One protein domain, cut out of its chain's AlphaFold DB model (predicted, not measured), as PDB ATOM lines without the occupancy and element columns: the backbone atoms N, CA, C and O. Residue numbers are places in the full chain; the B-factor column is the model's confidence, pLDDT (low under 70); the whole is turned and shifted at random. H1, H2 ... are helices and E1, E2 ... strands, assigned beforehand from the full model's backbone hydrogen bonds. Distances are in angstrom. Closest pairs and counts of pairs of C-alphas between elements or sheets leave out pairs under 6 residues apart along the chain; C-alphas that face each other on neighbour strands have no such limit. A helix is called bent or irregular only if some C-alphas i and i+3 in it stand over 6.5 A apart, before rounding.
ATOM      1  N   GLU A   8      56.532  -2.046  -0.015       92.56
ATOM      2  CA  GLU A   8      55.296  -2.821   0.007       92.56
ATOM      3  C   GLU A   8      54.751  -2.995  -1.414       92.56
ATOM      4  O   GLU A   8      54.397  -4.100  -1.798       92.56
ATOM      5  N   GLU A   9      54.785  -1.942  -2.238       92.62
ATOM      6  CA  GLU A   9      54.361  -2.013  -3.644       92.62
ATOM      7  C   GLU A   9      55.280  -2.894  -4.507       92.62
ATOM      8  O   GLU A   9      54.860  -3.406  -5.544       92.62
ATOM      9  N   LYS A  10      56.541  -3.072  -4.099       93.81
ATOM     10  CA  LYS A  10      57.497  -3.960  -4.777       93.81
ATOM     11  C   LYS A  10      57.406  -5.410  -4.303       93.81
ATOM     12  O   LYS A  10      57.908  -6.290  -4.999       93.81
ATOM     13  N   ALA A  11      56.826  -5.655  -3.131       94.69
ATOM     14  CA  ALA A  11      56.662  -6.997  -2.595       94.69
ATOM     15  C   ALA A  11      55.571  -7.754  -3.365       94.69
ATOM     16  O   ALA A  11      54.617  -7.158  -3.861       94.69
ATOM     17  N   ILE A  12      55.722  -9.076  -3.455       95.69
ATOM     18  CA  ILE A  12      54.711  -9.949  -4.051       95.69
ATOM     19  C   ILE A  12      53.479  -9.951  -3.154       95.69
ATOM     20  O   ILE A  12      53.572 -10.271  -1.967       95.69
ATOM     21  N   ASP A  13      52.333  -9.602  -3.726       95.00
ATOM     22  CA  ASP A  13      51.059  -9.732  -3.040       95.00
ATOM     23  C   ASP A  13      50.649 -11.219  -3.030       95.00
ATOM     24  O   ASP A  13      50.588 -11.838  -4.096       95.00
ATOM     25  N   PRO A  14      50.392 -11.828  -1.858       93.06
ATOM     26  CA  PRO A  14      50.082 -13.254  -1.762       93.06
ATOM     27  C   PRO A  14      48.709 -13.619  -2.342       93.06
ATOM     28  O   PRO A  14      48.469 -14.789  -2.626       93.06
ATOM     29  N   THR A  15      47.804 -12.650  -2.497       91.88
ATOM     30  CA  THR A  15      46.478 -12.847  -3.091       91.88
ATOM     31  C   THR A  15      46.521 -12.658  -4.604       91.88
ATOM     32  O   THR A  15      45.927 -13.455  -5.322       91.88
ATOM     33  N   LEU A  16      47.231 -11.640  -5.097       91.38
ATOM     34  CA  LEU A  16      47.324 -11.371  -6.540       91.38
ATOM     35  C   LEU A  16      48.386 -12.225  -7.245       91.38
ATOM     36  O   LEU A  16      48.270 -12.496  -8.439       91.38
ATOM     37  N   GLY A  17      49.438 -12.631  -6.537       94.50
ATOM     38  CA  GLY A  17      50.571 -13.363  -7.103       94.50
ATOM     39  C   GLY A  17      51.599 -12.493  -7.830       94.50
ATOM     40  O   GLY A  17      52.557 -13.022  -8.389       94.50
ATOM     41  N   TYR A  18      51.447 -11.169  -7.806       94.75
ATOM     42  CA  TYR A  18      52.377 -10.206  -8.399       94.75
ATOM     43  C   TYR A  18      52.467  -8.924  -7.551       94.75
ATOM     44  O   TYR A  18      51.602  -8.685  -6.705       94.75
ATOM     45  N   PRO A  19      53.493  -8.069  -7.739       95.06
ATOM     46  CA  PRO A  19      53.587  -6.808  -7.009       95.06
ATOM     47  C   PRO A  19      52.490  -5.821  -7.417       95.06
ATOM     48  O   PRO A  19      52.344  -5.500  -8.596       95.06
ATOM     49  N   THR A  20      51.778  -5.233  -6.457       91.44
ATOM     50  CA  THR A  20      50.787  -4.168  -6.737       91.44
ATOM     51  C   THR A  20      51.411  -2.960  -7.444       91.44
ATOM     52  O   THR A  20      50.763  -2.283  -8.248       91.44
ATOM     53  N   GLY A  21      52.701  -2.720  -7.204       90.50
ATOM     54  CA  GLY A  21      53.506  -1.729  -7.897       90.50
ATOM     55  C   GLY A  21      53.691  -2.021  -9.385       90.50
ATOM     56  O   GLY A  21      53.753  -1.074 -10.160       90.50
ATOM     57  N   TYR A  22      53.707  -3.287  -9.812       90.25
ATOM     58  CA  TYR A  22      53.759  -3.638 -11.236       90.25
ATOM     59  C   TYR A  22      52.491  -3.162 -11.955       90.25
ATOM     60  O   TYR A  22      52.581  -2.368 -12.889       90.25
ATOM     61  N   ALA A  23      51.312  -3.513 -11.431       86.06
ATOM     62  CA  ALA A  23      50.039  -3.000 -11.941       86.06
ATOM     63  C   ALA A  23      49.964  -1.463 -11.866       86.06
ATOM     64  O   ALA A  23      49.451  -0.803 -12.766       86.06
ATOM     65  N   LYS A  24      50.520  -0.850 -10.812       83.94
ATOM     66  CA  LYS A  24      50.614   0.614 -10.692       83.94
ATOM     67  C   LYS A  24      51.494   1.246 -11.776       83.94
ATOM     68  O   LYS A  24      51.143   2.324 -12.241       83.94
ATOM     69  N   LEU A  25      52.595   0.616 -12.190       83.25
ATOM     70  CA  LEU A  25      53.410   1.109 -13.306       83.25
ATOM     71  C   LEU A  25      52.650   0.999 -14.627       83.25
ATOM     72  O   LEU A  25      52.599   1.985 -15.355       83.25
ATOM     73  N   CYS A  26      51.976  -0.128 -14.875       79.62
ATOM     74  CA  CYS A  26      51.094  -0.281 -16.035       79.62
ATOM     75  C   CYS A  26      49.968   0.776 -16.053       79.62
ATOM     76  O   CYS A  26      49.650   1.322 -17.104       79.62
ATOM     77  N   ARG A  27      49.419   1.151 -14.883       72.06
ATOM     78  CA  ARG A  27      48.440   2.250 -14.734       72.06
ATOM     79  C   ARG A  27      49.021   3.642 -14.920       72.06
ATOM     80  O   ARG A  27      48.395   4.485 -15.545       72.06
ATOM     81  N   TYR A  28      50.162   3.934 -14.303       63.03
ATOM     82  CA  TYR A  28      50.766   5.270 -14.345       63.03
ATOM     83  C   TYR A  28      51.176   5.645 -15.759       63.03
ATOM     84  O   TYR A  28      51.123   6.810 -16.157       63.03
ATOM     85  N   ALA A  29      51.540   4.625 -16.515       56.38
ATOM     86  CA  ALA A  29      51.717   4.724 -17.925       56.38
ATOM     87  C   ALA A  29      50.415   5.314 -18.565       56.38
ATOM     88  O   ALA A  29      50.499   6.332 -19.231       56.38
ATOM     89  N   LEU A  30      49.194   4.845 -18.296       48.41
ATOM     90  CA  LEU A  30      47.957   5.410 -18.891       48.41
ATOM     91  C   LEU A  30      47.668   6.914 -18.632       48.41
ATOM     92  O   LEU A  30      46.818   7.479 -19.314       48.41
ATOM     93  N   ALA A  31      48.312   7.579 -17.663       47.78
ATOM     94  CA  ALA A  31      47.884   8.890 -17.145       47.78
ATOM     95  C   ALA A  31      48.667  10.123 -17.665       47.78
ATOM     96  O   ALA A  31      48.499  11.220 -17.125       47.78
ATOM     97  N   GLN A  32      49.545   9.989 -18.668       53.31
ATOM     98  CA  GLN A  32      50.362  11.115 -19.161       53.31
ATOM     99  C   GLN A  32      49.624  11.994 -20.199       53.31
ATOM    100  O   GLN A  32      48.926  11.455 -21.054       53.31
ATOM    101  N   PRO A  33      49.817  13.337 -20.213       43.28
ATOM    102  CA  PRO A  33      49.029  14.284 -21.029       43.28
ATOM    103  C   PRO A  33      49.154  14.127 -22.556       43.28
ATOM    104  O   PRO A  33      48.428  14.783 -23.299       43.28
ATOM    105  N   GLN A  34      50.092  13.301 -23.021       56.66
ATOM    106  CA  GLN A  34      50.329  12.957 -24.429       56.66
ATOM    107  C   GLN A  34      50.301  11.431 -24.676       56.66
ATOM    108  O   GLN A  34      50.696  10.995 -25.752       56.66
ATOM    109  N   GLY A  35      49.897  10.607 -23.699       42.62
ATOM    110  CA  GLY A  35      50.221   9.175 -23.678       42.62
ATOM    111  C   GLY A  35      49.026   8.222 -23.756       42.62
ATOM    112  O   GLY A  35      48.034   8.390 -23.055       42.62
ATOM    113  N   ALA A  36      49.176   7.163 -24.554       48.38
ATOM    114  CA  ALA A  36      48.591   5.854 -24.278       48.38
ATOM    115  C   ALA A  36      49.726   4.980 -23.744       48.38
ATOM    116  O   ALA A  36      50.776   4.962 -24.377       48.38
ATOM    117  N   LEU A  37      49.558   4.247 -22.638       54.94
ATOM    118  CA  LEU A  37      50.617   3.327 -22.225       54.94
ATOM    119  C   LEU A  37      50.107   2.069 -21.497       54.94
ATOM    120  O   LEU A  37      50.296   1.900 -20.305       54.94
ATOM    121  N   THR A  38      49.577   1.112 -22.248       54.75
ATOM    122  CA  THR A  38      49.199  -0.249 -21.806       54.75
ATOM    123  C   THR A  38      47.828  -0.407 -21.119       54.75
ATOM    124  O   THR A  38      47.480   0.384 -20.251       54.75
ATOM    125  N   PRO A  39      47.028  -1.438 -21.466       54.25
ATOM    126  CA  PRO A  39      45.690  -1.666 -20.904       54.25
ATOM    127  C   PRO A  39      45.679  -2.369 -19.533       54.25
ATOM    128  O   PRO A  39      44.613  -2.727 -19.038       54.25
ATOM    129  N   PHE A  40      46.832  -2.591 -18.899       61.44
ATOM    130  CA  PHE A  40      46.971  -3.543 -17.785       61.44
ATOM    131  C   PHE A  40      46.684  -2.926 -16.405       61.44
ATOM    132  O   PHE A  40      47.398  -3.156 -15.426       61.44
ATOM    133  N   ALA A  41      45.676  -2.054 -16.338       58.31
ATOM    134  CA  ALA A  41      45.413  -1.239 -15.159       58.31
ATOM    135  C   ALA A  41      44.957  -2.056 -13.938       58.31
ATOM    136  O   ALA A  41      45.281  -1.713 -12.800       58.31
ATOM    137  N   GLU A  42      44.233  -3.141 -14.200       65.25
ATOM    138  CA  GLU A  42      43.526  -3.950 -13.203       65.25
ATOM    139  C   GLU A  42      44.082  -5.384 -13.100       65.25
ATOM    140  O   GLU A  42      43.484  -6.229 -12.444       65.25
ATOM    141  N   GLY A  43      45.223  -5.673 -13.738       72.50
ATOM    142  CA  GLY A  43      45.775  -7.028 -13.831       72.50
ATOM    143  C   GLY A  43      46.273  -7.366 -15.240       72.50
ATOM    144  O   GLY A  43      46.512  -6.444 -16.030       72.50
ATOM    145  N   PRO A  44      46.416  -8.665 -15.566       77.56
ATOM    146  CA  PRO A  44      46.694  -9.117 -16.927       77.56
ATOM    147  C   PRO A  44      45.696  -8.514 -17.927       77.56
ATOM    148  O   PRO A  44      44.530  -8.303 -17.575       77.56
ATOM    149  N   PRO A  45      46.117  -8.205 -19.167       76.62
ATOM    150  CA  PRO A  45      45.186  -7.711 -20.174       76.62
ATOM    151  C   PRO A  45      44.051  -8.698 -20.414       76.62
ATOM    152  O   PRO A  45      44.268  -9.900 -20.496       76.62
ATOM    153  N   GLN A  46      42.849  -8.165 -20.604       74.00
ATOM    154  CA  GLN A  46      41.687  -8.957 -21.011       74.00
ATOM    155  C   GLN A  46      41.354  -8.786 -22.495       74.00
ATOM    156  O   GLN A  46      40.606  -9.579 -23.047       74.00
ATOM    157  N   CYS A  47      41.909  -7.769 -23.158       76.25
ATOM    158  CA  CYS A  47      41.676  -7.526 -24.574       76.25
ATOM    159  C   CYS A  47      42.906  -6.928 -25.261       76.25
ATOM    160  O   CYS A  47      43.768  -6.303 -24.633       76.25
ATOM    161  N   PHE A  48      42.958  -7.104 -26.581       80.19
ATOM    162  CA  PHE A  48      44.083  -6.655 -27.386       80.19
ATOM    163  C   PHE A  48      44.126  -5.136 -27.525       80.19
ATOM    164  O   PHE A  48      43.255  -4.523 -28.145       80.19
ATOM    165  N   VAL A  49      45.213  -4.543 -27.032       78.50
ATOM    166  CA  VAL A  49      45.565  -3.147 -27.292       78.50
ATOM    167  C   VAL A  49      46.982  -3.104 -27.865       78.50
ATOM    168  O   VAL A  49      47.940  -3.351 -27.129       78.50
ATOM    169  N   PRO A  50      47.150  -2.811 -29.168       81.50
ATOM    170  CA  PRO A  50      48.470  -2.744 -29.771       81.50
ATOM    171  C   PRO A  50      49.269  -1.594 -29.155       81.50
ATOM    172  O   PRO A  50      48.877  -0.430 -29.228       81.50
ATOM    173  N   TYR A  51      50.409  -1.932 -28.564       81.81
ATOM    174  CA  TYR A  51      51.345  -0.991 -27.967       81.81
ATOM    175  C   TYR A  51      52.786  -1.386 -28.291       81.81
ATOM    176  O   TYR A  51      53.145  -2.563 -28.331       81.81
ATOM    177  N   SER A  52      53.627  -0.392 -28.531       84.00
ATOM    178  CA  SER A  52      55.067  -0.570 -28.648       84.00
ATOM    179  C   SER A  52      55.748   0.686 -28.122       84.00
ATOM    180  O   SER A  52      55.374   1.769 -28.578       84.00
ATOM    181  N   PRO A  53      56.733   0.563 -27.223       79.62
ATOM    182  CA  PRO A  53      57.377   1.728 -26.637       79.62
ATOM    183  C   PRO A  53      58.175   2.518 -27.677       79.62
ATOM    184  O   PRO A  53      58.877   1.929 -28.508       79.62
ATOM    185  N   THR A  54      58.106   3.847 -27.611       83.75
ATOM    186  CA  THR A  54      58.984   4.724 -28.398       83.75
ATOM    187  C   THR A  54      60.416   4.700 -27.859       83.75
ATOM    188  O   THR A  54      60.692   4.236 -26.749       83.75
ATOM    189  N   SER A  55      61.360   5.236 -28.634       83.38
ATOM    190  CA  SER A  55      62.760   5.368 -28.213       83.38
ATOM    191  C   SER A  55      62.915   6.152 -26.905       83.38
ATOM    192  O   SER A  55      63.762   5.809 -26.079       83.38
ATOM    193  N   GLU A  56      62.095   7.182 -26.703       80.69
ATOM    194  CA  GLU A  56      62.086   8.020 -25.504       80.69
ATOM    195  C   GLU A  56      61.533   7.256 -24.292       80.69
ATOM    196  O   GLU A  56      62.099   7.329 -23.199       80.69
ATOM    197  N   GLU A  57      60.471   6.470 -24.488       81.75
ATOM    198  CA  GLU A  57      59.860   5.651 -23.436       81.75
ATOM    199  C   GLU A  57      60.777   4.508 -22.994       81.75
ATOM    200  O   GLU A  57      60.849   4.199 -21.805       81.75
ATOM    201  N   LEU A  58      61.538   3.908 -23.916       83.56
ATOM    202  CA  LEU A  58      62.436   2.790 -23.609       83.56
ATOM    203  C   LEU A  58      63.447   3.107 -22.502       83.56
ATOM    204  O   LEU A  58      63.825   2.201 -21.757       83.56
ATOM    205  N   GLN A  59      63.895   4.359 -22.375       83.69
ATOM    206  CA  GLN A  59      64.799   4.745 -21.290       83.69
ATOM    207  C   GLN A  59      64.103   4.634 -19.926       83.69
ATOM    208  O   GLN A  59      64.637   4.006 -19.014       83.69
ATOM    209  N   LEU A  60      62.882   5.164 -19.820       83.31
ATOM    210  CA  LEU A  60      62.059   5.075 -18.614       83.31
ATOM    211  C   LEU A  60      61.693   3.621 -18.283       83.31
ATOM    212  O   LEU A  60      61.797   3.189 -17.137       83.31
ATOM    213  N   LEU A  61      61.306   2.836 -19.289       85.75
ATOM    214  CA  LEU A  61      60.901   1.448 -19.079       85.75
ATOM    215  C   LEU A  61      62.068   0.555 -18.641       85.75
ATOM    216  O   LEU A  61      61.854  -0.381 -17.875       85.75
ATOM    217  N   LYS A  62      63.306   0.851 -19.060       86.56
ATOM    218  CA  LYS A  62      64.508   0.172 -18.540       86.56
ATOM    219  C   LYS A  62      64.736   0.456 -17.060       86.56
ATOM    220  O   LYS A  62      65.142  -0.439 -16.322       86.56
ATOM    221  N   GLU A  63      64.464   1.678 -16.615       87.75
ATOM    222  CA  GLU A  63      64.536   2.023 -15.192       87.75
ATOM    223  C   GLU A  63      63.474   1.261 -14.393       87.75
ATOM    224  O   GLU A  63      63.753   0.798 -13.289       87.75
ATOM    225  N   TRP A  64      62.287   1.053 -14.970       88.06
ATOM    226  CA  TRP A  64      61.233   0.234 -14.369       88.06
ATOM    227  C   TRP A  64      61.557  -1.261 -14.369       88.06
ATOM    228  O   TRP A  64      61.296  -1.936 -13.375       88.06
ATOM    229  N   ASP A  65      62.175  -1.778 -15.433       91.06
ATOM    230  CA  ASP A  65      62.636  -3.171 -15.503       91.06
ATOM    231  C   ASP A  65      63.614  -3.501 -14.366       91.06
ATOM    232  O   ASP A  65      63.539  -4.573 -13.759       91.06
ATOM    233  N   ALA A  66      64.479  -2.542 -14.019       92.25
ATOM    234  CA  ALA A  66      65.438  -2.666 -12.926       92.25
ATOM    235  C   ALA A  66      64.789  -2.705 -11.528       92.25
ATOM    236  O   ALA A  66      65.434  -3.138 -10.573       92.25
ATOM    237  N   ILE A  67      63.526  -2.281 -11.383       92.81
ATOM    238  CA  ILE A  67      62.804  -2.347 -10.102       92.81
ATOM    239  C   ILE A  67      62.498  -3.799  -9.712       92.81
ATOM    240  O   ILE A  67      62.465  -4.112  -8.520       92.81
ATOM    241  N   PHE A  68      62.305  -4.679 -10.697       94.25
ATOM    242  CA  PHE A  68      61.882  -6.066 -10.499       94.25
ATOM    243  C   PHE A  68      62.935  -7.050 -11.020       94.25
ATOM    244  O   PHE A  68      62.708  -7.684 -12.047       94.25
ATOM    245  N   PRO A  69      64.106  -7.186 -10.381       94.75
ATOM    246  CA  PRO A  69      65.196  -8.001 -10.911       94.75
ATOM    247  C   PRO A  69      64.838  -9.491 -11.008       94.75
ATOM    248  O   PRO A  69      63.961  -9.996 -10.310       94.75
ATOM    249  N   LEU A  70      65.569 -10.215 -11.859       95.19
ATOM    250  CA  LEU A  70      65.506 -11.676 -11.899       95.19
ATOM    251  C   LEU A  70      66.033 -12.271 -10.590       95.19
ATOM    252  O   LEU A  70      67.043 -11.807 -10.057       95.19
ATOM    253  N   ILE A  71      65.383 -13.334 -10.119       94.94
ATOM    254  CA  ILE A  71      65.760 -14.074  -8.916       94.94
ATOM    255  C   ILE A  71      66.477 -15.361  -9.349       94.94
ATOM    256  O   ILE A  71      65.844 -16.267  -9.898       94.94
ATOM    257  N   PRO A  72      67.803 -15.477  -9.140       92.81
ATOM    258  CA  PRO A  72      68.551 -16.641  -9.594       92.81
ATOM    259  C   PRO A  72      68.039 -17.942  -8.971       92.81
ATOM    260  O   PRO A  72      67.971 -18.078  -7.753       92.81
ATOM    261  N   ALA A  81      51.904 -24.644 -14.143       94.31
ATOM    262  CA  ALA A  81      50.863 -23.674 -14.479       94.31
ATOM    263  C   ALA A  81      49.722 -24.254 -15.347       94.31
ATOM    264  O   ALA A  81      48.623 -23.703 -15.339       94.31
ATOM    265  N   HIS A  82      49.945 -25.379 -16.043       96.25
ATOM    266  CA  HIS A  82      48.910 -26.059 -16.840       96.25
ATOM    267  C   HIS A  82      47.744 -26.598 -16.013       96.25
ATOM    268  O   HIS A  82      46.677 -26.840 -16.568       96.25
ATOM    269  N   GLU A  83      47.905 -26.753 -14.697       96.69
ATOM    270  CA  GLU A  83      46.808 -27.169 -13.810       96.69
ATOM    271  C   GLU A  83      45.630 -26.179 -13.828       96.69
ATOM    272  O   GLU A  83      44.499 -26.575 -13.560       96.69
ATOM    273  N   PHE A  84      45.873 -24.921 -14.210       96.81
ATOM    274  CA  PHE A  84      44.856 -23.871 -14.314       96.81
ATOM    275  C   PHE A  84      44.295 -23.694 -15.733       96.81
ATOM    276  O   PHE A  84      43.497 -22.789 -15.964       96.81
ATOM    277  N   ALA A  85      44.707 -24.515 -16.707       97.06
ATOM    278  CA  ALA A  85      44.399 -24.270 -18.115       97.06
ATOM    279  C   ALA A  85      42.893 -24.244 -18.421       97.06
ATOM    280  O   ALA A  85      42.447 -23.382 -19.170       97.06
ATOM    281  N   GLU A  86      42.101 -25.148 -17.839       97.00
ATOM    282  CA  GLU A  86      40.647 -25.170 -18.065       97.00
ATOM    283  C   GLU A  86      39.978 -23.889 -17.545       97.00
ATOM    284  O   GLU A  86      39.244 -23.235 -18.284       97.00
ATOM    285  N   GLU A  87      40.306 -23.473 -16.317       96.19
ATOM    286  CA  GLU A  87      39.788 -22.240 -15.708       96.19
ATOM    287  C   GLU A  87      40.169 -21.001 -16.533       96.19
ATOM    288  O   GLU A  87      39.328 -20.148 -16.815       96.19
ATOM    289  N   LEU A  88      41.433 -20.908 -16.955       96.19
ATOM    290  CA  LEU A  88      41.930 -19.780 -17.744       96.19
ATOM    291  C   LEU A  88      41.311 -19.745 -19.148       96.19
ATOM    292  O   LEU A  88      41.041 -18.668 -19.672       96.19
ATOM    293  N   TRP A  89      41.066 -20.907 -19.760       97.06
ATOM    294  CA  TRP A  89      40.451 -21.002 -21.085       97.06
ATOM    295  C   TRP A  89      39.025 -20.460 -21.099       97.06
ATOM    296  O   TRP A  89      38.624 -19.756 -22.032       97.06
ATOM    297  N   GLU A  90      38.260 -20.751 -20.047       95.06
ATOM    298  CA  GLU A  90      36.889 -20.268 -19.912       95.06
ATOM    299  C   GLU A  90      36.815 -18.738 -19.828       95.06
ATOM    300  O   GLU A  90      35.856 -18.157 -20.342       95.06
ATOM    301  N   GLN A  91      37.846 -18.096 -19.268       92.44
ATOM    302  CA  GLN A  91      37.950 -16.641 -19.129       92.44
ATOM    303  C   GLN A  91      38.303 -15.912 -20.435       92.44
ATOM    304  O   GLN A  91      38.127 -14.697 -20.510       92.44
ATOM    305  N   LEU A  92      38.795 -16.620 -21.459       94.12
ATOM    306  CA  LEU A  92      39.178 -16.008 -22.733       94.12
ATOM    307  C   LEU A  92      37.975 -15.556 -23.567       94.12
ATOM    308  O   LEU A  92      36.915 -16.191 -23.572       94.12
ATOM    309  N   ASP A  93      38.198 -14.520 -24.374       92.81
ATOM    310  CA  ASP A  93      37.205 -13.994 -25.304       92.81
ATOM    311  C   ASP A  93      36.844 -15.002 -26.406       92.81
ATOM    312  O   ASP A  93      37.672 -15.737 -26.950       92.81
ATOM    313  N   HIS A  94      35.569 -15.002 -26.788       92.88
ATOM    314  CA  HIS A  94      35.058 -15.770 -27.922       92.88
ATOM    315  C   HIS A  94      35.229 -15.005 -29.240       92.88
ATOM    316  O   HIS A  94      35.261 -13.777 -29.269       92.88
ATOM    317  N   LEU A  95      35.129 -15.707 -30.371       90.88
ATOM    318  CA  LEU A  95      35.026 -15.092 -31.708       90.88
ATOM    319  C   LEU A  95      33.654 -14.431 -31.997       90.88
ATOM    320  O   LEU A  95      33.298 -14.188 -33.153       90.88
ATOM    321  N   GLY A  96      32.855 -14.154 -30.963       86.00
ATOM    322  CA  GLY A  96      31.512 -13.584 -31.079       86.00
ATOM    323  C   GLY A  96      30.578 -14.425 -31.958       86.00
ATOM    324  O   GLY A  96      30.563 -15.651 -31.895       86.00
ATOM    325  N   ASN A  97      29.806 -13.762 -32.823       84.25
ATOM    326  CA  ASN A  97      28.802 -14.402 -33.684       84.25
ATOM    327  C   ASN A  97      29.380 -14.985 -34.991       84.25
ATOM    328  O   ASN A  97      28.645 -15.177 -35.958       84.25
ATOM    329  N   ALA A  98      30.686 -15.264 -35.051       87.12
ATOM    330  CA  ALA A  98      31.345 -15.784 -36.251       87.12
ATOM    331  C   ALA A  98      31.016 -17.260 -36.570       87.12
ATOM    332  O   ALA A  98      31.455 -17.773 -37.596       87.12
ATOM    333  N   GLY A  99      30.241 -17.942 -35.717       86.25
ATOM    334  CA  GLY A  99      29.787 -19.321 -35.938       86.25
ATOM    335  C   GLY A  99      30.795 -20.405 -35.539       86.25
ATOM    336  O   GLY A  99      30.589 -21.569 -35.875       86.25
ATOM    337  N   PHE A 100      31.864 -20.042 -34.826       91.69
ATOM    338  CA  PHE A 100      32.823 -20.990 -34.258       91.69
ATOM    339  C   PHE A 100      32.402 -21.407 -32.850       91.69
ATOM    340  O   PHE A 100      31.893 -20.592 -32.084       91.69
ATOM    341  N   ASP A 101      32.627 -22.678 -32.515       93.50
ATOM    342  CA  ASP A 101      32.334 -23.226 -31.192       93.50
ATOM    343  C   ASP A 101      33.212 -22.538 -30.130       93.50
ATOM    344  O   ASP A 101      34.439 -22.710 -30.167       93.50
ATOM    345  N   PRO A 102      32.620 -21.779 -29.187       92.19
ATOM    346  CA  PRO A 102      33.382 -21.062 -28.179       92.19
ATOM    347  C   PRO A 102      34.186 -22.020 -27.295       92.19
ATOM    348  O   PRO A 102      35.279 -21.657 -26.875       92.19
ATOM    349  N   ALA A 103      33.732 -23.253 -27.045       94.44
ATOM    350  CA  ALA A 103      34.497 -24.205 -26.233       94.44
ATOM    351  C   ALA A 103      35.816 -24.626 -26.907       94.44
ATOM    352  O   ALA A 103      36.756 -25.039 -26.232       94.44
ATOM    353  N   LYS A 104      35.898 -24.502 -28.237       95.94
ATOM    354  CA  LYS A 104      37.044 -24.937 -29.043       95.94
ATOM    355  C   LYS A 104      37.936 -23.794 -29.489       95.94
ATOM    356  O   LYS A 104      39.147 -23.988 -29.541       95.94
ATOM    357  N   PHE A 105      37.353 -22.650 -29.839       97.25
ATOM    358  CA  PHE A 105      38.077 -21.484 -30.330       97.25
ATOM    359  C   PHE A 105      37.876 -20.294 -29.404       97.25
ATOM    360  O   PHE A 105      36.749 -19.863 -29.149       97.25
ATOM    361  N   ARG A 106      38.998 -19.736 -28.963       97.25
ATOM    362  CA  ARG A 106      39.065 -18.558 -28.102       97.25
ATOM    363  C   ARG A 106      40.096 -17.579 -28.649       97.25
ATOM    364  O   ARG A 106      40.821 -17.893 -29.596       97.25
ATOM    365  N   VAL A 107      40.142 -16.391 -28.075       96.62
ATOM    366  CA  VAL A 107      41.089 -15.339 -28.423       96.62
ATOM    367  C   VAL A 107      41.865 -14.964 -27.168       96.62
ATOM    368  O   VAL A 107      41.260 -14.699 -26.131       96.62
ATOM    369  N   ASP A 108      43.194 -14.966 -27.254       96.25
ATOM    370  CA  ASP A 108      44.024 -14.479 -26.153       96.25
ATOM    371  C   ASP A 108      44.001 -12.949 -26.039       96.25
ATOM    372  O   ASP A 108      43.545 -12.221 -26.927       96.25
ATOM    373  N   ALA A 109      44.564 -12.441 -24.947       92.12
ATOM    374  CA  ALA A 109      44.647 -11.012 -24.680       92.12
ATOM    375  C   ALA A 109      45.473 -10.221 -25.717       92.12
ATOM    376  O   ALA A 109      45.437  -8.991 -25.736       92.12
ATOM    377  N   TYR A 110      46.202 -10.902 -26.604       93.38
ATOM    378  CA  TYR A 110      46.979 -10.305 -27.689       93.38
ATOM    379  C   TYR A 110      46.269 -10.392 -29.048       93.38
ATOM    380  O   TYR A 110      46.817  -9.980 -30.074       93.38
ATOM    381  N   GLY A 111      45.033 -10.894 -29.076       94.25
ATOM    382  CA  GLY A 111      44.228 -11.010 -30.287       94.25
ATOM    383  C   GLY A 111      44.615 -12.194 -31.174       94.25
ATOM    384  O   GLY A 111      44.214 -12.220 -32.343       94.25
ATOM    385  N   ASN A 112      45.393 -13.152 -30.660       97.31
ATOM    386  CA  ASN A 112      45.655 -14.410 -31.349       97.31
ATOM    387  C   ASN A 112      44.462 -15.347 -31.164       97.31
ATOM    388  O   ASN A 112      43.997 -15.572 -30.048       97.31
ATOM    389  N   VAL A 113      43.996 -15.939 -32.259       97.62
ATOM    390  CA  VAL A 113      43.015 -17.021 -32.215       97.62
ATOM    391  C   VAL A 113      43.712 -18.300 -31.774       97.62
ATOM    392  O   VAL A 113      44.736 -18.689 -32.338       97.62
ATOM    393  N   LEU A 114      43.124 -18.961 -30.789       98.44
ATOM    394  CA  LEU A 114      43.601 -20.202 -30.208       98.44
ATOM    395  C   LEU A 114      42.608 -21.328 -30.489       98.44
ATOM    396  O   LEU A 114      41.400 -21.100 -30.586       98.44
ATOM    397  N   TYR A 115      43.116 -22.553 -30.579       98.06
ATOM    398  CA  TYR A 115      42.305 -23.764 -30.654       98.06
ATOM    399  C   TYR A 115      42.701 -24.718 -29.527       98.06
ATOM    400  O   TYR A 115      43.876 -25.057 -29.394       98.06
ATOM    401  N   TRP A 116      41.723 -25.161 -28.728       97.94
ATOM    402  CA  TRP A 116      41.969 -25.937 -27.504       97.94
ATOM    403  C   TRP A 116      42.837 -27.173 -27.757       97.94
ATOM    404  O   TRP A 116      43.821 -27.400 -27.062       97.94
ATOM    405  N   SER A 117      42.513 -27.933 -28.805       97.44
ATOM    406  CA  SER A 117      43.207 -29.173 -29.183       97.44
ATOM    407  C   SER A 117      44.180 -28.977 -30.350       97.44
ATOM    408  O   SER A 117      44.319 -29.861 -31.198       97.44
ATOM    409  N   ALA A 118      44.793 -27.797 -30.459       97.62
ATOM    410  CA  ALA A 118      45.784 -27.520 -31.491       97.62
ATOM    411  C   ALA A 118      47.006 -28.438 -31.373       97.62
ATOM    412  O   ALA A 118      47.462 -28.755 -30.278       97.62
ATOM    413  N   ASP A 119      47.573 -28.818 -32.521       97.69
ATOM    414  CA  ASP A 119      48.917 -29.396 -32.553       97.69
ATOM    415  C   ASP A 119      49.919 -28.401 -31.935       97.69
ATOM    416  O   ASP A 119      49.830 -27.217 -32.267       97.69
ATOM    417  N   PRO A 120      50.890 -28.826 -31.104       95.31
ATOM    418  CA  PRO A 120      51.819 -27.916 -30.430       95.31
ATOM    419  C   PRO A 120      52.581 -26.953 -31.353       95.31
ATOM    420  O   PRO A 120      52.956 -25.866 -30.915       95.31
ATOM    421  N   SER A 121      52.794 -27.318 -32.623       94.81
ATOM    422  CA  SER A 121      53.471 -26.480 -33.624       94.81
ATOM    423  C   SER A 121      52.534 -25.540 -34.396       94.81
ATOM    424  O   SER A 121      52.993 -24.696 -35.168       94.81
ATOM    425  N   SER A 122      51.222 -25.661 -34.184       97.19
ATOM    426  CA  SER A 122      50.192 -24.871 -34.855       97.19
ATOM    427  C   SER A 122      50.295 -23.382 -34.514       97.19
ATOM    428  O   SER A 122      50.577 -23.023 -33.366       97.19
ATOM    429  N   PRO A 123      49.960 -22.475 -35.450       97.06
ATOM    430  CA  PRO A 123      49.818 -21.054 -35.135       97.06
ATOM    431  C   PRO A 123      48.626 -20.755 -34.203       97.06
ATOM    432  O   PRO A 123      48.538 -19.641 -33.697       97.06
ATOM    433  N   LEU A 124      47.741 -21.736 -33.962       97.88
ATOM    434  CA  LEU A 124      46.621 -21.668 -33.008       97.88
ATOM    435  C   LEU A 124      46.933 -22.346 -31.660       97.88
ATOM    436  O   LEU A 124      46.052 -22.438 -30.805       97.88
ATOM    437  N   SER A 125      48.144 -22.886 -31.494       98.31
ATOM    438  CA  SER A 125      48.574 -23.507 -30.241       98.31
ATOM    439  C   SER A 125      48.861 -22.453 -29.177       98.31
ATOM    440  O   SER A 125      49.211 -21.306 -29.473       98.31
ATOM    441  N   TRP A 126      48.705 -22.854 -27.929       98.38
ATOM    442  CA  TRP A 126      48.706 -21.977 -26.777       98.38
ATOM    443  C   TRP A 126      49.576 -22.548 -25.661       98.38
ATOM    444  O   TRP A 126      49.952 -23.719 -25.669       98.38
ATOM    445  N   GLU A 127      49.938 -21.683 -24.728       97.81
ATOM    446  CA  GLU A 127      50.755 -21.995 -23.563       97.81
ATOM    447  C   GLU A 127      50.286 -21.129 -22.387       97.81
ATOM    448  O   GLU A 127      49.718 -20.051 -22.596       97.81
ATOM    449  N   VAL A 128      50.528 -21.583 -21.157       97.38
ATOM    450  CA  VAL A 128      50.252 -20.777 -19.963       97.38
ATOM    451  C   VAL A 128      51.450 -19.864 -19.680       97.38
ATOM    452  O   VAL A 128      52.605 -20.302 -19.619       97.38
ATOM    453  N   ASP A 129      51.180 -18.573 -19.516       96.25
ATOM    454  CA  ASP A 129      52.169 -17.537 -19.230       96.25
ATOM    455  C   ASP A 129      51.860 -16.829 -17.908       96.25
ATOM    456  O   ASP A 129      50.703 -16.600 -17.561       96.25
ATOM    457  N   HIS A 130      52.913 -16.451 -17.183       95.62
ATOM    458  CA  HIS A 130      52.798 -15.575 -16.021       95.62
ATOM    459  C   HIS A 130      52.860 -14.120 -16.471       95.62
ATOM    460  O   HIS A 130      53.905 -13.676 -16.959       95.62
ATOM    461  N   TRP A 131      51.799 -13.350 -16.242       94.00
ATOM    462  CA  TRP A 131      51.768 -11.924 -16.567       94.00
ATOM    463  C   TRP A 131      52.942 -11.179 -15.917       94.00
ATOM    464  O   TRP A 131      53.757 -10.569 -16.621       94.00
ATOM    465  N   PHE A 132      53.105 -11.322 -14.596       95.31
ATOM    466  CA  PHE A 132      54.353 -11.005 -13.906       95.31
ATOM    467  C   PHE A 132      55.232 -12.266 -13.802       95.31
ATOM    468  O   PHE A 132      54.842 -13.223 -13.126       95.31
ATOM    469  N   PRO A 133      56.426 -12.289 -14.425       95.75
ATOM    470  CA  PRO A 133      57.232 -13.499 -14.556       95.75
ATOM    471  C   PRO A 133      57.565 -14.185 -13.227       95.75
ATOM    472  O   PRO A 133      58.079 -13.555 -12.297       95.75
ATOM    473  N   HIS A 134      57.398 -15.509 -13.184       95.88
ATOM    474  CA  HIS A 134      57.837 -16.336 -12.056       95.88
ATOM    475  C   HIS A 134      59.332 -16.156 -11.748       95.88
ATOM    476  O   HIS A 134      59.726 -15.990 -10.597       95.88
ATOM    477  N   SER A 135      60.163 -16.013 -12.784       95.81
ATOM    478  CA  SER A 135      61.600 -15.738 -12.658       95.81
ATOM    479  C   SER A 135      61.941 -14.426 -11.926       95.81
ATOM    480  O   SER A 135      63.106 -14.170 -11.622       95.81
ATOM    481  N   ARG A 136      60.953 -13.547 -11.709       95.94
ATOM    482  CA  ARG A 136      61.048 -12.279 -10.958       95.94
ATOM    483  C   ARG A 136      60.312 -12.344  -9.609       95.94
ATOM    484  O   ARG A 136      60.164 -11.322  -8.948       95.94
ATOM    485  N   GLY A 137      59.861 -13.531  -9.198       95.44
ATOM    486  CA  GLY A 137      59.142 -13.775  -7.946       95.44
ATOM    487  C   GLY A 137      57.625 -13.898  -8.079       95.44
ATOM    488  O   GLY A 137      56.964 -14.070  -7.061       95.44
ATOM    489  N   GLY A 138      57.061 -13.803  -9.290       96.06
ATOM    490  CA  GLY A 138      55.623 -13.996  -9.502       96.06
ATOM    491  C   GLY A 138      55.151 -15.381  -9.063       96.06
ATOM    492  O   GLY A 138      55.833 -16.374  -9.301       96.06
ATOM    493  N   LEU A 139      53.981 -15.457  -8.436       95.88
ATOM    494  CA  LEU A 139      53.387 -16.726  -8.018       95.88
ATOM    495  C   LEU A 139      52.620 -17.367  -9.178       95.88
ATOM    496  O   LEU A 139      52.040 -16.673 -10.018       95.88
ATOM    497  N   THR A 140      52.578 -18.698  -9.195       95.25
ATOM    498  CA  THR A 140      51.660 -19.466 -10.045       95.25
ATOM    499  C   THR A 140      50.281 -19.465  -9.389       95.25
ATOM    500  O   THR A 140      49.987 -20.308  -8.547       95.25
ATOM    501  N   ALA A 141      49.466 -18.474  -9.740       93.75
ATOM    502  CA  ALA A 141      48.097 -18.302  -9.265       93.75
ATOM    503  C   ALA A 141      47.229 -17.763 -10.413       93.75
ATOM    504  O   ALA A 141      47.755 -16.966 -11.192       93.75
ATOM    505  N   PRO A 142      45.932 -18.119 -10.512       93.12
ATOM    506  CA  PRO A 142      45.065 -17.703 -11.621       93.12
ATOM    507  C   PRO A 142      45.128 -16.207 -11.950       93.12
ATOM    508  O   PRO A 142      45.252 -15.836 -13.108       93.12
ATOM    509  N   SER A 143      45.166 -15.340 -10.935       92.69
ATOM    510  CA  SER A 143      45.256 -13.881 -11.092       92.69
ATOM    511  C   SER A 143      46.543 -13.376 -11.759       92.69
ATOM    512  O   SER A 143      46.574 -12.248 -12.246       92.69
ATOM    513  N   ASN A 144      47.607 -14.180 -11.773       95.44
ATOM    514  CA  ASN A 144      48.878 -13.878 -12.431       95.44
ATOM    515  C   ASN A 144      49.102 -14.721 -13.698       95.44
ATOM    516  O   ASN A 144      50.143 -14.586 -14.339       95.44
ATOM    517  N   LEU A 145      48.177 -15.613 -14.051       95.50
ATOM    518  CA  LEU A 145      48.300 -16.488 -15.210       95.50
ATOM    519  C   LEU A 145      47.387 -16.028 -16.344       95.50
ATOM    520  O   LEU A 145      46.343 -15.422 -16.131       95.50
ATOM    521  N   GLN A 146      47.793 -16.350 -17.563       95.06
ATOM    522  CA  GLN A 146      46.999 -16.160 -18.770       95.06
ATOM    523  C   GLN A 146      47.344 -17.253 -19.779       95.06
ATOM    524  O   GLN A 146      48.487 -17.707 -19.853       95.06
ATOM    525  N   ILE A 147      46.360 -17.661 -20.575       97.31
ATOM    526  CA  ILE A 147      46.621 -18.454 -21.773       97.31
ATOM    527  C   ILE A 147      46.951 -17.494 -22.910       97.31
ATOM    528  O   ILE A 147      46.191 -16.571 -23.198       97.31
ATOM    529  N   VAL A 148      48.081 -17.733 -23.567       97.19
ATOM    530  CA  VAL A 148      48.544 -16.943 -24.712       97.19
ATOM    531  C   VAL A 148      49.051 -17.866 -25.810       97.19
ATOM    532  O   VAL A 148      49.372 -19.031 -25.572       97.19
ATOM    533  N   GLN A 149      49.176 -17.352 -27.026       98.12
ATOM    534  CA  GLN A 149      49.777 -18.102 -28.123       98.12
ATOM    535  C   GLN A 149      51.221 -18.531 -27.792       98.12
ATOM    536  O   GLN A 149      52.021 -17.759 -27.254       98.12
ATOM    537  N   TRP A 150      51.585 -19.775 -28.124       98.00
ATOM    538  CA  TRP A 150      52.831 -20.381 -27.629       98.00
ATOM    539  C   TRP A 150      54.102 -19.612 -28.029       98.00
ATOM    540  O   TRP A 150      55.040 -19.492 -27.239       98.00
ATOM    541  N   GLN A 151      54.157 -19.045 -29.236       97.62
ATOM    542  CA  GLN A 151      55.308 -18.257 -29.685       97.62
ATOM    543  C   GLN A 151      55.333 -16.873 -29.037       97.62
ATOM    544  O   GLN A 151      56.421 -16.368 -28.758       97.62
ATOM    545  N   ALA A 152      54.171 -16.278 -28.758       96.69
ATOM    546  CA  ALA A 152      54.064 -15.049 -27.977       96.69
ATOM    547  C   ALA A 152      54.689 -15.238 -26.586       96.69
ATOM    548  O   ALA A 152      55.569 -14.466 -26.194       96.69
ATOM    549  N   ARG A 153      54.365 -16.347 -25.905       96.56
ATOM    550  CA  ARG A 153      54.999 -16.751 -24.636       96.56
ATOM    551  C   ARG A 153      56.518 -16.898 -24.773       96.56
ATOM    552  O   ARG A 153      57.278 -16.365 -23.965       96.56
ATOM    553  N   GLN A 154      56.990 -17.571 -25.827       95.94
ATOM    554  CA  GLN A 154      58.431 -17.738 -26.098       95.94
ATOM    555  C   GLN A 154      59.155 -16.421 -26.408       95.94
ATOM    556  O   GLN A 154      60.360 -16.307 -26.167       95.94
ATOM    557  N   ARG A 155      58.451 -15.424 -26.946       96.31
ATOM    558  CA  ARG A 155      58.997 -14.087 -27.196       96.31
ATOM    559  C   ARG A 155      58.982 -13.233 -25.938       96.31
ATOM    560  O   ARG A 155      59.981 -12.558 -25.674       96.31
ATOM    561  N   LYS A 156      57.915 -13.270 -25.137       95.19
ATOM    562  CA  LYS A 156      57.829 -12.545 -23.861       95.19
ATOM    563  C   LYS A 156      58.885 -13.033 -22.868       95.19
ATOM    564  O   LYS A 156      59.631 -12.212 -22.329       95.19
ATOM    565  N   LYS A 157      59.043 -14.354 -22.712       94.25
ATOM    566  CA  LYS A 157      59.982 -14.980 -21.762       94.25
ATOM    567  C   LYS A 157      59.772 -14.428 -20.345       94.25
ATOM    568  O   LYS A 157      58.675 -14.467 -19.809       94.25
ATOM    569  N   ASN A 158      60.829 -13.879 -19.758       94.31
ATOM    570  CA  ASN A 158      60.862 -13.251 -18.448       94.31
ATOM    571  C   ASN A 158      60.767 -11.719 -18.507       94.31
ATOM    572  O   ASN A 158      61.038 -11.060 -17.501       94.31
ATOM    573  N   ARG A 159      60.455 -11.136 -19.671       94.19
ATOM    574  CA  ARG A 159      60.293  -9.687 -19.798       94.19
ATOM    575  C   ARG A 159      58.972  -9.259 -19.170       94.19
ATOM    576  O   ARG A 159      57.968  -9.961 -19.274       94.19
ATOM    577  N   LEU A 160      58.986  -8.081 -18.558       92.06
ATOM    578  CA  LEU A 160      57.763  -7.369 -18.207       92.06
ATOM    579  C   LEU A 160      57.048  -6.958 -19.493       92.06
ATOM    580  O   LEU A 160      57.692  -6.552 -20.462       92.06
ATOM    581  N   GLU A 161      55.727  -7.081 -19.515       88.81
ATOM    582  CA  GLU A 161      54.963  -7.036 -20.761       88.81
ATOM    583  C   GLU A 161      55.058  -5.686 -21.483       88.81
ATOM    584  O   GLU A 161      55.191  -5.647 -22.701       88.81
ATOM    585  N   PHE A 162      55.129  -4.578 -20.739       84.62
ATOM    586  CA  PHE A 162      55.307  -3.234 -21.305       84.62
ATOM    587  C   PHE A 162      56.642  -3.029 -22.054       84.62
ATOM    588  O   PHE A 162      56.812  -2.018 -22.733       84.62
ATOM    589  N   LEU A 163      57.603  -3.955 -21.937       88.31
ATOM    590  CA  LEU A 163      58.865  -3.955 -22.698       88.31
ATOM    591  C   LEU A 163      58.760  -4.729 -24.016       88.31
ATOM    592  O   LEU A 163      59.720  -4.763 -24.792       88.31
ATOM    593  N   VAL A 164      57.647  -5.426 -24.232       90.38
ATOM    594  CA  VAL A 164      57.446  -6.303 -25.377       90.38
ATOM    595  C   VAL A 164      56.532  -5.586 -26.365       90.38
ATOM    596  O   VAL A 164      55.412  -5.224 -26.011       90.38
ATOM    597  N   PRO A 165      56.985  -5.336 -27.601       90.62
ATOM    598  CA  PRO A 165      56.124  -4.709 -28.587       90.62
ATOM    599  C   PRO A 165      55.003  -5.663 -29.009       90.62
ATOM    600  O   PRO A 165      55.197  -6.877 -29.079       90.62
ATOM    601  N   TRP A 166      53.840  -5.120 -29.357       89.81
ATOM    602  CA  TRP A 166      52.650  -5.921 -29.650       89.81
ATOM    603  C   TRP A 166      52.843  -6.946 -30.776       89.81
ATOM    604  O   TRP A 166      52.240  -8.009 -30.719       89.81
ATOM    605  N   TRP A 167      53.696  -6.686 -31.773       92.81
ATOM    606  CA  TRP A 167      53.956  -7.640 -32.865       92.81
ATOM    607  C   TRP A 167      54.741  -8.879 -32.410       92.81
ATOM    608  O   TRP A 167      54.724  -9.912 -33.083       92.81
ATOM    609  N   ASP A 168      55.431  -8.799 -31.270       94.69
ATOM    610  CA  ASP A 168      56.027  -9.968 -30.628       94.69
ATOM    611  C   ASP A 168      54.961 -10.810 -29.910       94.69
ATOM    612  O   ASP A 168      55.125 -12.027 -29.818       94.69
ATOM    613  N   LEU A 169      53.878 -10.177 -29.445       94.00
ATOM    614  CA  LEU A 169      52.792 -10.789 -28.674       94.00
ATOM    615  C   LEU A 169      51.639 -11.308 -29.556       94.00
ATOM    616  O   LEU A 169      51.063 -12.350 -29.263       94.00
ATOM    617  N   GLN A 170      51.338 -10.657 -30.682       94.56
ATOM    618  CA  GLN A 170      50.379 -11.136 -31.685       94.56
ATOM    619  C   GLN A 170      51.103 -11.926 -32.788       94.56
ATOM    620  O   GLN A 170      51.192 -11.490 -33.936       94.56
ATOM    621  N   HIS A 171      51.715 -13.058 -32.425       93.81
ATOM    622  CA  HIS A 171      52.500 -13.850 -33.378       93.81
ATOM    623  C   HIS A 171      51.692 -14.931 -34.115       93.81
ATOM    624  O   HIS A 171      52.101 -15.350 -35.201       93.81
ATOM    625  N   GLY A 172      50.578 -15.385 -33.536       94.81
ATOM    626  CA  GLY A 172      49.703 -16.390 -34.128       94.81
ATOM    627  C   GLY A 172      48.814 -15.833 -35.235       94.81
ATOM    628  O   GLY A 172      49.140 -14.860 -35.915       94.81
ATOM    629  N   VAL A 173      47.657 -16.468 -35.422       96.44
ATOM    630  CA  VAL A 173      46.649 -15.984 -36.372       96.44
ATOM    631  C   VAL A 173      45.801 -14.911 -35.698       96.44
ATOM    632  O   VAL A 173      45.103 -15.203 -34.732       96.44
ATOM    633  N   SER A 174      45.812 -13.683 -36.214       95.06
ATOM    634  CA  SER A 174      44.885 -12.642 -35.740       95.06
ATOM    635  C   SER A 174      43.430 -12.993 -36.069       95.06
ATOM    636  O   SER A 174      43.159 -13.682 -37.059       95.06
ATOM    637  N   ILE A 175      42.474 -12.442 -35.313       93.62
ATOM    638  CA  ILE A 175      41.030 -12.596 -35.591       93.62
ATOM    639  C   ILE A 175      40.714 -12.305 -37.068       93.62
ATOM    640  O   ILE A 175      40.055 -13.098 -37.738       93.62
ATOM    641  N   ASN A 176      41.232 -11.198 -37.611       92.94
ATOM    642  CA  ASN A 176      40.964 -10.790 -38.993       92.94
ATOM    643  C   ASN A 176      41.508 -11.792 -40.020       92.94
ATOM    644  O   ASN A 176      40.816 -12.106 -40.992       92.94
ATOM    645  N   GLN A 177      42.725 -12.309 -39.820       94.38
ATOM    646  CA  GLN A 177      43.306 -13.331 -40.698       94.38
ATOM    647  C   GLN A 177      42.520 -14.641 -40.627       94.38
ATOM    648  O   GLN A 177      42.237 -15.245 -41.665       94.38
ATOM    649  N   PHE A 178      42.131 -15.053 -39.418       94.75
ATOM    650  CA  PHE A 178      41.347 -16.259 -39.195       94.75
ATOM    651  C   PHE A 178      40.004 -16.165 -39.927       94.75
ATOM    652  O   PHE A 178      39.727 -16.962 -40.823       94.75
ATOM    653  N   LEU A 179      39.216 -15.123 -39.646       92.25
ATOM    654  CA  LEU A 179      37.904 -14.934 -40.267       92.25
ATOM    655  C   LEU A 179      37.997 -14.785 -41.789       92.25
ATOM    656  O   LEU A 179      37.189 -15.374 -42.501       92.25
ATOM    657  N   SER A 180      38.994 -14.061 -42.306       90.50
ATOM    658  CA  SER A 180      39.180 -13.899 -43.757       90.50
ATOM    659  C   SER A 180      39.477 -15.225 -44.461       90.50
ATOM    660  O   SER A 180      38.996 -15.453 -45.572       90.50
ATOM    661  N   THR A 181      40.228 -16.118 -43.810       87.88
ATOM    662  CA  THR A 181      40.552 -17.449 -44.348       87.88
ATOM    663  C   THR A 181      39.284 -18.290 -44.515       87.88
ATOM    664  O   THR A 181      39.047 -18.839 -45.593       87.88
ATOM    665  N   PHE A 182      38.418 -18.314 -43.494       83.12
ATOM    666  CA  PHE A 182      37.180 -19.108 -43.491       83.12
ATOM    667  C   PHE A 182      35.981 -18.429 -44.174       83.12
ATOM    668  O   PHE A 182      35.022 -19.104 -44.543       83.12
ATOM    669  N   ALA A 183      36.018 -17.110 -44.380       75.50
ATOM    670  CA  ALA A 183      35.024 -16.387 -45.175       75.50
ATOM    671  C   ALA A 183      35.277 -16.503 -46.690       75.50
ATOM    672  O   ALA A 183      34.386 -16.209 -47.494       75.50
ATOM    673  N   SER A 184      36.484 -16.907 -47.101       63.03
ATOM    674  CA  SER A 184      36.814 -17.060 -48.514       63.03
ATOM    675  C   SER A 184      36.037 -18.232 -49.132       63.03
ATOM    676  O   SER A 184      36.023 -19.346 -48.614       63.03
TER     677      SER A 184
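Overview. This is residues 8 to 72 and 81 to 184 of the 190 residues of the protein "Predicted protein" of Physcomitrium patens (UniProt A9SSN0). What is the main picture? The hairpin of E3 and E4 forms the core between H3 and H4, with the small hairpin of E1 and E2 next to it and H5 packed on H4. H1 and H2 run side by side, opposite ways, at one end of the longest axis, and H6 makes the other end. How much is in named elements? The printed part has 169 residues, with six named helices and four named strands in the order H1 H2 H3 E1 E2 E3 E4 H4 H5 H6; under half of the residues are in them, and the class is mixed. Both sheets have two antiparallel strands, E1 - E2 and E3 - E4. How large is it? It is compact, with a radius of gyration of the C-alphas of 16.2 A and spans of 49, 37 and 25 A.

Arrangement. How do the first two helices stand? H1, residues 20 to 29, and H2, residues 55 to 65, are close but not clearly touching: their closest C-alphas, those of Leu 25 and Trp 64, are 7.9 A apart. They run opposite ways at a shallow tilt of 11 degrees, and both are apart from the other named elements. What pairs the strands? E1, residues 105 to 107, and E2, residues 112 to 115, form a hairpin with N 114 and O 106 at 2.8 A. E3, residues 126 to 130, and E4, residues 145 to 149, form another, with N 127 and O 148 at 2.8 A. Which helices come near them? H3, residues 81 to 91, comes closest to E4 at the C-alphas of Leu 88 and Gln 146, 6.3 A apart. H4, residues 150 to 156, touches H5, residues 166 to 169; their closest C-alphas, those of Ala 152 and Leu 169, are 4.5 A apart. The closest C-alphas of E2 and H6, residues 175 to 183, are those of Val 113 and Ile 175, 5.9 A apart. How do the helix backbones bond? Every O i to N i+4 pair is within hydrogen-bond range in H1, H4 and H6, against 5 of 7 in H2 and 3 of 7 in H3, where 7 of 8 O i to N i+3 pairs are within range; H5 is too short for an i+4 pair.

Along the chain. Where do the first elements lie? H1 begins at C-alpha 20, (50.787, -4.168, -6.737), and is 14.3 A long; H2 is 15.3 A. H3 is 15.4 A and irregular: C-alphas 83 and 86 are 7.7 A apart. What follows? E1 is 7.1 A, E2 10.0 A, E3 13.2 A and E4 13.1 A long; H4 is 10.0 A and H5 5.0 A. H6, 11.9 A long, ends at C-alpha 183, (35.024, -16.387, -45.175).

Size, cuts and confidence. Where is the cut? Residues 73 to 80 are not printed, and C-alphas 72 and 81 are 19.7 A apart. Which links are long? Those from H1 to H2, H3 to E1 and E3 to E4. Where is confidence low? Residues 28 to 42, of which 28 and 29 belong to H1, and residue 184 have pLDDT under 70; the mean of the printed part is 88.3.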